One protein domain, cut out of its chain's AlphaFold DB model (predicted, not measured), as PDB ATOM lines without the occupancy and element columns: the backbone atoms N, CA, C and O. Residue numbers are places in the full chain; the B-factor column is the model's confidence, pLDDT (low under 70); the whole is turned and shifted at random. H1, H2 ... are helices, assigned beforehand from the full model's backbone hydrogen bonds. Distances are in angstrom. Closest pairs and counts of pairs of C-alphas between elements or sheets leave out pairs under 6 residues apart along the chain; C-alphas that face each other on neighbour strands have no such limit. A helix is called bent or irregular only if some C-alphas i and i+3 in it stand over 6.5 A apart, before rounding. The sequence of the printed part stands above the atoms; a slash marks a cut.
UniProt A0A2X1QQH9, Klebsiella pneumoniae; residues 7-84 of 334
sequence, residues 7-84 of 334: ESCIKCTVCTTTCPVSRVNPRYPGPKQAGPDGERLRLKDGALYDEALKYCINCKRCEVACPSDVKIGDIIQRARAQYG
ATOM      1  N   GLU A   7     139.041 155.191 175.027       88.69
ATOM      2  CA  GLU A   7     139.435 154.048 174.192       88.69
ATOM      3  C   GLU A   7     140.200 154.430 172.928       88.69
ATOM      4  O   GLU A   7     141.032 153.659 172.463       88.69
ATOM      5  N   SER A   8     140.039 155.657 172.431       91.06
ATOM      6  CA  SER A   8     140.841 156.168 171.313       91.06
ATOM      7  C   SER A   8     142.297 156.460 171.706       91.06
ATOM      8  O   SER A   8     143.110 156.819 170.860       91.06
ATOM      9  N   CYS A   9     142.665 156.326 172.986       94.00
ATOM     10  CA  CYS A   9     144.023 156.584 173.449       94.00
ATOM     11  C   CYS A   9     145.028 155.538 172.931       94.00
ATOM     12  O   CYS A   9     145.121 154.433 173.462       94.00
ATOM     13  N   ILE A  10     145.894 155.952 172.000       93.88
ATOM     14  CA  ILE A  10     147.008 155.149 171.453       93.88
ATOM     15  C   ILE A  10     148.258 155.089 172.353       93.88
ATOM     16  O   ILE A  10     149.329 154.673 171.925       93.88
ATOM     17  N   LYS A  11     148.164 155.561 173.603       93.12
ATOM     18  CA  LYS A  11     149.234 155.507 174.624       93.12
ATOM     19  C   LYS A  11     150.583 156.156 174.246       93.12
ATOM     20  O   LYS A  11     151.578 155.892 174.922       93.12
ATOM     21  N   CYS A  12     150.616 157.089 173.289       95.25
ATOM     22  CA  CYS A  12     151.833 157.771 172.812       95.25
ATOM     23  C   CYS A  12     152.509 158.736 173.814       95.25
ATOM     24  O   CYS A  12     153.635 159.161 173.587       95.25
ATOM     25  N   THR A  13     151.854 159.091 174.928       95.25
ATOM     26  CA  THR A  13     152.421 159.918 176.024       95.25
ATOM     27  C   THR A  13     152.683 161.404 175.689       95.25
ATOM     28  O   THR A  13     153.122 162.156 176.557       95.25
ATOM     29  N   VAL A  14     152.303 161.895 174.503       96.62
ATOM     30  CA  VAL A  14     152.411 163.327 174.119       96.62
ATOM     31  C   VAL A  14     151.716 164.264 175.118       96.62
ATOM     32  O   VAL A  14     152.205 165.345 175.440       96.62
ATOM     33  N   CYS A  15     150.589 163.838 175.690       96.06
ATOM     34  CA  CYS A  15     149.890 164.623 176.702       96.06
ATOM     35  C   CYS A  15     150.740 164.874 177.963       96.06
ATOM     36  O   CYS A  15     150.608 165.926 178.588       96.06
ATOM     37  N   THR A  16     151.617 163.939 178.338       95.69
ATOM     38  CA  THR A  16     152.484 164.069 179.515       95.69
ATOM     39  C   THR A  16     153.642 165.025 179.258       95.69
ATOM     40  O   THR A  16     153.977 165.802 180.149       95.69
ATOM     41  N   THR A  17     154.206 165.042 178.046       94.38
ATOM     42  CA  THR A  17     155.323 165.942 177.702       94.38
ATOM     43  C   THR A  17     154.891 167.409 177.664       94.38
ATOM     44  O   THR A  17     155.651 168.292 178.053       94.38
ATOM     45  N   THR A  18     153.646 167.677 177.263       95.81
ATOM     46  CA  THR A  18     153.088 169.036 177.229       95.81
ATOM     47  C   THR A  18     152.523 169.498 178.581       95.81
ATOM     48  O   THR A  18     152.224 170.679 178.769       95.81
ATOM     49  N   CYS A  19     152.347 168.591 179.548       96.88
ATOM     50  CA  CYS A  19     151.713 168.923 180.817       96.88
ATOM     51  C   CYS A  19     152.643 169.764 181.709       96.88
ATOM     52  O   CYS A  19     153.704 169.292 182.123       96.88
ATOM     53  N   PRO A  20     152.238 170.988 182.098       96.25
ATOM     54  CA  PRO A  20     153.084 171.832 182.934       96.25
ATOM     55  C   PRO A  20     153.200 171.305 184.369       96.25
ATOM     56  O   PRO A  20     154.210 171.556 185.018       96.25
ATOM     57  N   VAL A  21     152.186 170.583 184.864       96.69
ATOM     58  CA  VAL A  21     152.127 170.111 186.254       96.69
ATOM     59  C   VAL A  21     153.053 168.922 186.477       96.69
ATOM     60  O   VAL A  21     153.855 168.968 187.403       96.69
ATOM     61  N   SER A  22     152.997 167.885 185.634       95.75
ATOM     62  CA  SER A  22     153.852 166.696 185.807       95.75
ATOM     63  C   SER A  22     155.335 167.024 185.665       95.75
ATOM     64  O   SER A  22     156.168 166.362 186.269       95.75
ATOM     65  N   ARG A  23     155.672 168.084 184.918       93.44
ATOM     66  CA  ARG A  23     157.047 168.573 184.785       93.44
ATOM     67  C   ARG A  23     157.640 169.092 186.099       93.44
ATOM     68  O   ARG A  23     158.850 169.034 186.271       93.44
ATOM     69  N   VAL A  24     156.818 169.646 186.993       95.25
ATOM     70  CA  VAL A  24     157.294 170.336 188.211       95.25
ATOM     71  C   VAL A  24     156.797 169.706 189.510       95.25
ATOM     72  O   VAL A  24     157.288 170.047 190.581       95.25
ATOM     73  N   ASN A  25     155.818 168.805 189.438       95.62
ATOM     74  CA  ASN A  25     155.251 168.128 190.592       95.62
ATOM     75  C   ASN A  25     155.344 166.605 190.404       95.62
ATOM     76  O   ASN A  25     154.470 166.031 189.750       95.62
ATOM     77  N   PRO A  26     156.335 165.934 191.020       92.88
ATOM     78  CA  PRO A  26     156.520 164.488 190.882       92.88
ATOM     79  C   PRO A  26     155.383 163.675 191.512       92.88
ATOM     80  O   PRO A  26     155.233 162.497 191.214       92.88
ATOM     81  N   ARG A  27     154.550 164.289 192.367       94.31
ATOM     82  CA  ARG A  27     153.361 163.636 192.935       94.31
ATOM     83  C   ARG A  27     152.199 163.554 191.949       94.31
ATOM     84  O   ARG A  27     151.214 162.895 192.253       94.31
ATOM     85  N   TYR A  28     152.265 164.263 190.822       96.38
ATOM     86  CA  TYR A  28     151.261 164.149 189.776       96.38
ATOM     87  C   TYR A  28     151.757 163.173 188.702       96.38
ATOM     88  O   TYR A  28     152.692 163.518 187.977       96.38
ATOM     89  N   PRO A  29     151.117 162.000 188.535       93.62
ATOM     90  CA  PRO A  29     151.568 160.969 187.592       93.62
ATOM     91  C   PRO A  29     151.446 161.389 186.114       93.62
ATOM     92  O   PRO A  29     151.910 160.705 185.205       93.62
ATOM     93  N   GLY A  30     150.822 162.539 185.858       95.50
ATOM     94  CA  GLY A  30     150.633 163.087 184.529       95.50
ATOM     95  C   GLY A  30     149.276 162.729 183.926       95.50
ATOM     96  O   GLY A  30     148.564 161.844 184.402       95.50
ATOM     97  N   PRO A  31     148.887 163.439 182.859       95.94
ATOM     98  CA  PRO A  31     147.544 163.359 182.295       95.94
ATOM     99  C   PRO A  31     147.235 162.008 181.643       95.94
ATOM    100  O   PRO A  31     146.075 161.618 181.628       95.94
ATOM    101  N   LYS A  32     148.232 161.263 181.140       95.12
ATOM    102  CA  LYS A  32     148.015 159.912 180.593       95.12
ATOM    103  C   LYS A  32     147.506 158.942 181.664       95.12
ATOM    104  O   LYS A  32     146.460 158.324 181.479       95.12
ATOM    105  N   GLN A  33     148.233 158.854 182.781       94.31
ATOM    106  CA  GLN A  33     147.898 157.959 183.887       94.31
ATOM    107  C   GLN A  33     146.670 158.454 184.654       94.31
ATOM    108  O   GLN A  33     145.766 157.672 184.918       94.31
ATOM    109  N   ALA A  34     146.588 159.755 184.952       94.94
ATOM    110  CA  ALA A  34     145.436 160.319 185.653       94.94
ATOM    111  C   ALA A  34     144.141 160.250 184.816       94.94
ATOM    112  O   ALA A  34     143.062 160.042 185.367       94.94
ATOM    113  N   GLY A  35     144.248 160.413 183.494       94.75
ATOM    114  CA  GLY A  35     143.131 160.383 182.553       94.75
ATOM    115  C   GLY A  35     142.837 158.978 182.024       94.75
ATOM    116  O   GLY A  35     142.339 158.161 182.793       94.75
ATOM    117  N   PRO A  36     143.097 158.681 180.735       94.88
ATOM    118  CA  PRO A  36     142.575 157.490 180.060       94.88
ATOM    119  C   PRO A  36     143.081 156.152 180.613       94.88
ATOM    120  O   PRO A  36     142.341 155.173 180.574       94.88
ATOM    121  N   ASP A  37     144.318 156.063 181.114       93.75
ATOM    122  CA  ASP A  37     144.805 154.806 181.702       93.75
ATOM    123  C   ASP A  37     144.156 154.558 183.070       93.75
ATOM    124  O   ASP A  37     143.659 153.463 183.323       93.75
ATOM    125  N   GLY A  38     144.079 155.585 183.918       92.88
ATOM    126  CA  GLY A  38     143.381 155.507 185.197       92.88
ATOM    127  C   GLY A  38     141.873 155.310 185.043       92.88
ATOM    128  O   GLY A  38     141.254 154.677 185.888       92.88
ATOM    129  N   GLU A  39     141.272 155.794 183.955       92.81
ATOM    130  CA  GLU A  39     139.834 155.640 183.708       92.81
ATOM    131  C   GLU A  39     139.459 154.178 183.501       92.81
ATOM    132  O   GLU A  39     138.499 153.693 184.091       92.81
ATOM    133  N   ARG A  40     140.289 153.438 182.759       91.38
ATOM    134  CA  ARG A  40     140.120 151.989 182.585       91.38
ATOM    135  C   ARG A  40     140.152 151.225 183.904       91.38
ATOM    136  O   ARG A  40     139.528 150.172 184.005       91.38
ATOM    137  N   LEU A  41     140.889 151.728 184.894       91.56
ATOM    138  CA  LEU A  41     140.929 151.147 186.234       91.56
ATOM    139  C   LEU A  41     139.659 151.506 187.016       91.56
ATOM    140  O   LEU A  41     138.987 150.612 187.520       91.56
ATOM    141  N   ARG A  42     139.283 152.790 187.033       92.69
ATOM    142  CA  ARG A  42     138.111 153.298 187.765       92.69
ATOM    143  C   ARG A  42     136.780 152.726 187.279       92.69
ATOM    144  O   ARG A  42     135.869 152.548 188.081       92.69
ATOM    145  N   LEU A  43     136.675 152.398 185.990       88.31
ATOM    146  CA  LEU A  43     135.500 151.718 185.435       88.31
ATOM    147  C   LEU A  43     135.338 150.281 185.948       88.31
ATOM    148  O   LEU A  43     134.216 149.786 185.991       88.31
ATOM    149  N   LYS A  44     136.434 149.607 186.320       89.50
ATOM    150  CA  LYS A  44     136.376 148.272 186.935       89.50
ATOM    151  C   LYS A  44     136.067 148.357 188.421       89.50
ATOM    152  O   LYS A  44     135.254 147.588 188.918       89.50
ATOM    153  N   ASP A  45     136.735 149.276 189.106       90.25
ATOM    154  CA  ASP A  45     136.547 149.515 190.528       90.25
ATOM    155  C   ASP A  45     136.793 150.995 190.843       90.25
ATOM    156  O   ASP A  45     137.904 151.511 190.695       90.25
ATOM    157  N   GLY A  46     135.745 151.678 191.310       87.62
ATOM    158  CA  GLY A  46     135.807 153.086 191.696       87.62
ATOM    159  C   GLY A  46     136.749 153.364 192.870       87.62
ATOM    160  O   GLY A  46     137.199 154.499 193.023       87.62
ATOM    161  N   ALA A  47     137.104 152.347 193.666       89.06
ATOM    162  CA  ALA A  47     138.102 152.464 194.727       89.06
ATOM    163  C   ALA A  47     139.519 152.731 194.190       89.06
ATOM    164  O   ALA A  47     140.372 153.220 194.927       89.06
ATOM    165  N   LEU A  48     139.768 152.495 192.896       90.62
ATOM    166  CA  LEU A  48     141.033 152.801 192.216       90.62
ATOM    167  C   LEU A  48     141.165 154.287 191.828       90.62
ATOM    168  O   LEU A  48     141.948 154.652 190.944       90.62
ATOM    169  N   TYR A  49     140.388 155.163 192.464       91.88
ATOM    170  CA  TYR A  49     140.544 156.605 192.349       91.88
ATOM    171  C   TYR A  49     141.826 157.081 193.045       91.88
ATOM    172  O   TYR A  49     142.081 156.778 194.207       91.88
ATOM    173  N   ASP A  50     142.620 157.876 192.328       91.00
ATOM    174  CA  ASP A  50     143.862 158.452 192.834       91.00
ATOM    175  C   ASP A  50     143.657 159.928 193.207       91.00
ATOM    176  O   ASP A  50     143.339 160.778 192.370       91.00
ATOM    177  N   GLU A  51     143.905 160.264 194.471       90.25
ATOM    178  CA  GLU A  51     143.863 161.639 194.974       90.25
ATOM    179  C   GLU A  51     144.843 162.579 194.248       90.25
ATOM    180  O   GLU A  51     144.672 163.800 194.291       90.25
ATOM    181  N   ALA A  52     145.849 162.058 193.536       92.19
ATOM    182  CA  ALA A  52     146.735 162.852 192.692       92.19
ATOM    183  C   ALA A  52     146.002 163.565 191.543       92.19
ATOM    184  O   ALA A  52     146.506 164.579 191.047       92.19
ATOM    185  N   LEU A  53     144.793 163.129 191.157       92.75
ATOM    186  CA  LEU A  53     143.960 163.823 190.166       92.75
ATOM    187  C   LEU A  53     143.699 165.291 190.550       92.75
ATOM    188  O   LEU A  53     143.550 166.136 189.664       92.75
ATOM    189  N   LYS A  54     143.732 165.634 191.847       90.12
ATOM    190  CA  LYS A  54     143.577 167.017 192.336       90.12
ATOM    191  C   LYS A  54     144.684 167.972 191.884       90.12
ATOM    192  O   LYS A  54     144.483 169.181 191.896       90.12
ATOM    193  N   TYR A  55     145.854 167.457 191.500       93.38
ATOM    194  CA  TYR A  55     146.943 168.291 190.990       93.38
ATOM    195  C   TYR A  55     146.695 168.755 189.548       93.38
ATOM    196  O   TYR A  55     147.349 169.692 189.087       93.38
ATOM    197  N   CYS A  56     145.752 168.139 188.828       94.12
ATOM    198  CA  CYS A  56     145.361 168.597 187.504       94.12
ATOM    199  C   CYS A  56     144.693 169.979 187.586       94.12
ATOM    200  O   CYS A  56     143.592 170.129 188.109       94.12
ATOM    201  N   ILE A  57     145.333 170.985 186.988       92.19
ATOM    202  CA  ILE A  57     144.828 172.370 186.930       92.19
ATOM    203  C   ILE A  57     143.786 172.607 185.827       92.19
ATOM    204  O   ILE A  57     143.443 173.749 185.547       92.19
ATOM    205  N   ASN A  58     143.339 171.548 185.147       92.31
ATOM    206  CA  ASN A  58     142.352 171.604 184.065       92.31
ATOM    207  C   ASN A  58     142.684 172.581 182.913       92.31
ATOM    208  O   ASN A  58     141.802 173.159 182.297       92.31
ATOM    209  N   CYS A  59     143.969 172.774 182.592       92.44
ATOM    210  CA  CYS A  59     144.399 173.721 181.548       92.44
ATOM    211  C   CYS A  59     144.191 173.241 180.099       92.44
ATOM    212  O   CYS A  59     144.566 173.953 179.172       92.44
ATOM    213  N   LYS A  60     143.697 172.010 179.900       92.00
ATOM    214  CA  LYS A  60     143.364 171.392 178.598       92.00
ATOM    215  C   LYS A  60     144.477 171.256 177.559       92.00
ATOM    216  O   LYS A  60     144.266 170.670 176.504       92.00
ATOM    217  N   ARG A  61     145.707 171.663 177.875       93.75
ATOM    218  CA  ARG A  61     146.868 171.502 176.983       93.75
ATOM    219  C   ARG A  61     147.100 170.048 176.541       93.75
ATOM    220  O   ARG A  61     147.551 169.811 175.427       93.75
ATOM    221  N   CYS A  62     146.773 169.082 177.399       95.00
ATOM    222  CA  CYS A  62     146.843 167.658 177.075       95.00
ATOM    223  C   CYS A  62     145.848 167.218 175.992       95.00
ATOM    224  O   CYS A  62     146.162 166.286 175.261       95.00
ATOM    225  N   GLU A  63     144.684 167.861 175.902       93.00
ATOM    226  CA  GLU A  63     143.654 167.555 174.904       93.00
ATOM    227  C   GLU A  63     144.037 168.153 173.553       93.00
ATOM    228  O   GLU A  63     144.045 167.441 172.557       93.00
ATOM    229  N   VAL A  64     144.489 169.413 173.543       92.62
ATOM    230  CA  VAL A  64     144.980 170.089 172.327       92.62
ATOM    231  C   VAL A  64     146.144 169.331 171.683       92.62
ATOM    232  O   VAL A  64     146.245 169.267 170.463       92.62
ATOM    233  N   ALA A  65     147.028 168.742 172.489       94.81
ATOM    234  CA  ALA A  65     148.168 167.978 171.986       94.81
ATOM    235  C   ALA A  65     147.836 166.515 171.631       94.81
ATOM    236  O   ALA A  65     148.726 165.781 171.204       94.81
ATOM    237  N   CYS A  66     146.608 166.042 171.871       94.81
ATOM    238  CA  CYS A  66     146.263 164.641 171.662       94.81
ATOM    239  C   CYS A  66     145.964 164.364 170.177       94.81
ATOM    240  O   CYS A  66     144.962 164.860 169.670       94.81
ATOM    241  N   PRO A  67     146.739 163.504 169.485       94.44
ATOM    242  CA  PRO A  67     146.486 163.192 168.072       94.44
ATOM    243  C   PRO A  67     145.201 162.378 167.855       94.44
ATOM    244  O   PRO A  67     144.696 162.295 166.743       94.44
ATOM    245  N   SER A  68     144.675 161.760 168.914       93.38
ATOM    246  CA  SER A  68     143.466 160.930 168.880       93.38
ATOM    247  C   SER A  68     142.241 161.643 169.464       93.38
ATOM    248  O   SER A  68     141.235 160.990 169.724       93.38
ATOM    249  N   ASP A  69     142.347 162.952 169.721       91.50
ATOM    250  CA  ASP A  69     141.291 163.800 170.294       91.50
ATOM    251  C   ASP A  69     140.668 163.254 171.598       91.50
ATOM    252  O   ASP A  69     139.472 163.375 171.869       91.50
ATOM    253  N   VAL A  70     141.487 162.627 172.445       93.50
ATOM    254  CA  VAL A  70     141.031 162.146 173.753       93.50
ATOM    255  C   VAL A  70     140.834 163.343 174.683       93.50
ATOM    256  O   VAL A  70     141.778 164.092 174.952       93.50
ATOM    257  N   LYS A  71     139.633 163.479 175.257       93.06
ATOM    258  CA  LYS A  71     139.277 164.530 176.230       93.06
ATOM    259  C   LYS A  71     139.824 164.227 177.631       93.06
ATOM    260  O   LYS A  71     139.102 163.961 178.586       93.06
ATOM    261  N   ILE A  72     141.150 164.186 177.735       94.75
ATOM    262  CA  ILE A  72     141.894 163.751 178.924       94.75
ATOM    263  C   ILE A  72     141.564 164.589 180.163       94.75
ATOM    264  O   ILE A  72     141.412 164.046 181.255       94.75
ATOM    265  N   GLY A  73     141.488 165.911 180.018       93.12
ATOM    266  CA  GLY A  73     141.120 166.799 181.112       93.12
ATOM    267  C   GLY A  73     139.684 166.557 181.564       93.12
ATOM    268  O   GLY A  73     139.451 166.526 182.768       93.12
ATOM    269  N   ASP A  74     138.749 166.340 180.632       92.25
ATOM    270  CA  ASP A  74     137.348 166.056 180.969       92.25
ATOM    271  C   ASP A  74     137.208 164.737 181.728       92.25
ATOM    272  O   ASP A  74     136.554 164.692 182.768       92.25
ATOM    273  N   ILE A  75     137.908 163.693 181.278       93.50
ATOM    274  CA  ILE A  75     137.998 162.405 181.982       93.50
ATOM    275  C   ILE A  75     138.472 162.616 183.427       93.50
ATOM    276  O   ILE A  75     137.859 162.115 184.364       93.50
ATOM    277  N   ILE A  76     139.531 163.409 183.631       93.94
ATOM    278  CA  ILE A  76     140.050 163.698 184.975       93.94
ATOM    279  C   ILE A  76     139.020 164.461 185.817       93.94
ATOM    280  O   ILE A  76     138.813 164.115 186.978       93.94
ATOM    281  N   GLN A  77     138.374 165.498 185.274       92.00
ATOM    282  CA  GLN A  77     137.382 166.270 186.032       92.00
ATOM    283  C   GLN A  77     136.145 165.437 186.372       92.00
ATOM    284  O   GLN A  77     135.649 165.524 187.494       92.00
ATOM    285  N   ARG A  78     135.685 164.586 185.454       90.94
ATOM    286  CA  ARG A  78     134.577 163.660 185.696       90.94
ATOM    287  C   ARG A  78     134.935 162.619 186.751       90.94
ATOM    288  O   ARG A  78     134.140 162.399 187.658       90.94
ATOM    289  N   ALA A  79     136.144 162.065 186.711       92.12
ATOM    290  CA  ALA A  79     136.616 161.159 187.751       92.12
ATOM    291  C   ALA A  79     136.649 161.842 189.131       92.12
ATOM    292  O   ALA A  79     136.216 161.251 190.119       92.12
ATOM    293  N   ARG A  80     137.082 163.111 189.206       90.62
ATOM    294  CA  ARG A  80     137.005 163.911 190.444       90.62
ATOM    295  C   ARG A  80     135.562 164.130 190.908       90.62
ATOM    296  O   ARG A  80     135.324 164.120 192.108       90.62
ATOM    297  N   ALA A  81     134.624 164.331 189.982       88.88
ATOM    298  CA  ALA A  81     133.207 164.517 190.294       88.88
ATOM    299  C   ALA A  81     132.546 163.244 190.835       88.88
ATOM    300  O   ALA A  81     131.745 163.313 191.760       88.88
ATOM    301  N   GLN A  82     132.866 162.097 190.236       88.62
ATOM    302  CA  GLN A  82     132.205 160.823 190.517       88.62
ATOM    303  C   GLN A  82     132.806 160.093 191.717       88.62
ATOM    304  O   GLN A  82     132.070 159.554 192.536       88.62
ATOM    305  N   TYR A  83     134.136 160.069 191.815       89.12
ATOM    306  CA  TYR A  83     134.851 159.252 192.799       89.12
ATOM    307  C   TYR A  83     135.554 160.076 193.880       89.12
ATOM    308  O   TYR A  83     136.007 159.516 194.880       89.12
ATOM    309  N   GLY A  84     135.657 161.397 193.697       83.31
ATOM    310  CA  GLY A  84     136.304 162.282 194.656       83.31
ATOM    311  C   GLY A  84     135.600 162.246 196.011       83.31
ATOM    312  O   GLY A  84     134.450 162.649 196.139       83.31
TER     313      GLY A  84
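What this domain is: This is residues 7 to 84 of the 334 residues of a protein of Klebsiella pneumoniae (UniProt A0A2X1QQH9). Two 12-residue helices, H3 and H6, pack obliquely and run the same way, while the short helices H1 and H5 pack together at the ends where these two begin. Short H4 lies near both long helices, and short H2 sits farthest from the mean of the C-alphas. The printed part has 78 residues with six named helices, H1 to H6 in order, and no named strand: all helix. It is compact, with a radius of gyration of the C-alphas of 11.2 A and spans of 28 by 27 by 16 A.

How they stand to each other: H1, residues 14 to 18, touches H5, residues 61 to 64; their closest C-alphas, Cys 15 and Cys 62, are 4.3 A apart. H1 touches H3, residues 31 to 42, at residues 31 to 32 of H3 alone, closest at the C-alphas of Thr 16 and Pro 31, 5.7 A. H2, residues 20 to 24, touches no helix. H3 touches the hub, H6, residues 72 to 83, at a steep tilt of 43 degrees, the same way; the closest C-alphas, Gly 35 and Ile 72, are 5.1 A apart. H4, residues 51 to 55, only just touches H6, with 3 pairs of C-alphas within 8 A, the closest Leu 53 and Ile 76 at 6.5 A. H5 touches H6 at residues 72 to 73 alone, the C-alphas of Glu 63 and Ile 72 being closest at 5.8 A. Every O i to N i+4 pair is within hydrogen-bond range in H1 and H6, 5 of 8 in H3, and 0 of 1 in H2 and H4, whose O i to N i+3 counts are 1 of 2 and 2 of 2; H5 is too short.

Where its parts are: H1 begins at C-alpha 14 (152.411, 163.327, 174.119). H3 is 14.8 A long and only just irregular: C-alphas 34 and 37 are 6.8 A apart. H6 is 16.2 A long and ends at C-alpha 83 (134.851, 159.252, 192.799).

The domain as a whole: The C-alphas farthest apart, Val 24 and Lys 44, are 30.4 A apart. The printed part has no cut, no link is long, and no printed residue is under 70 in pLDDT.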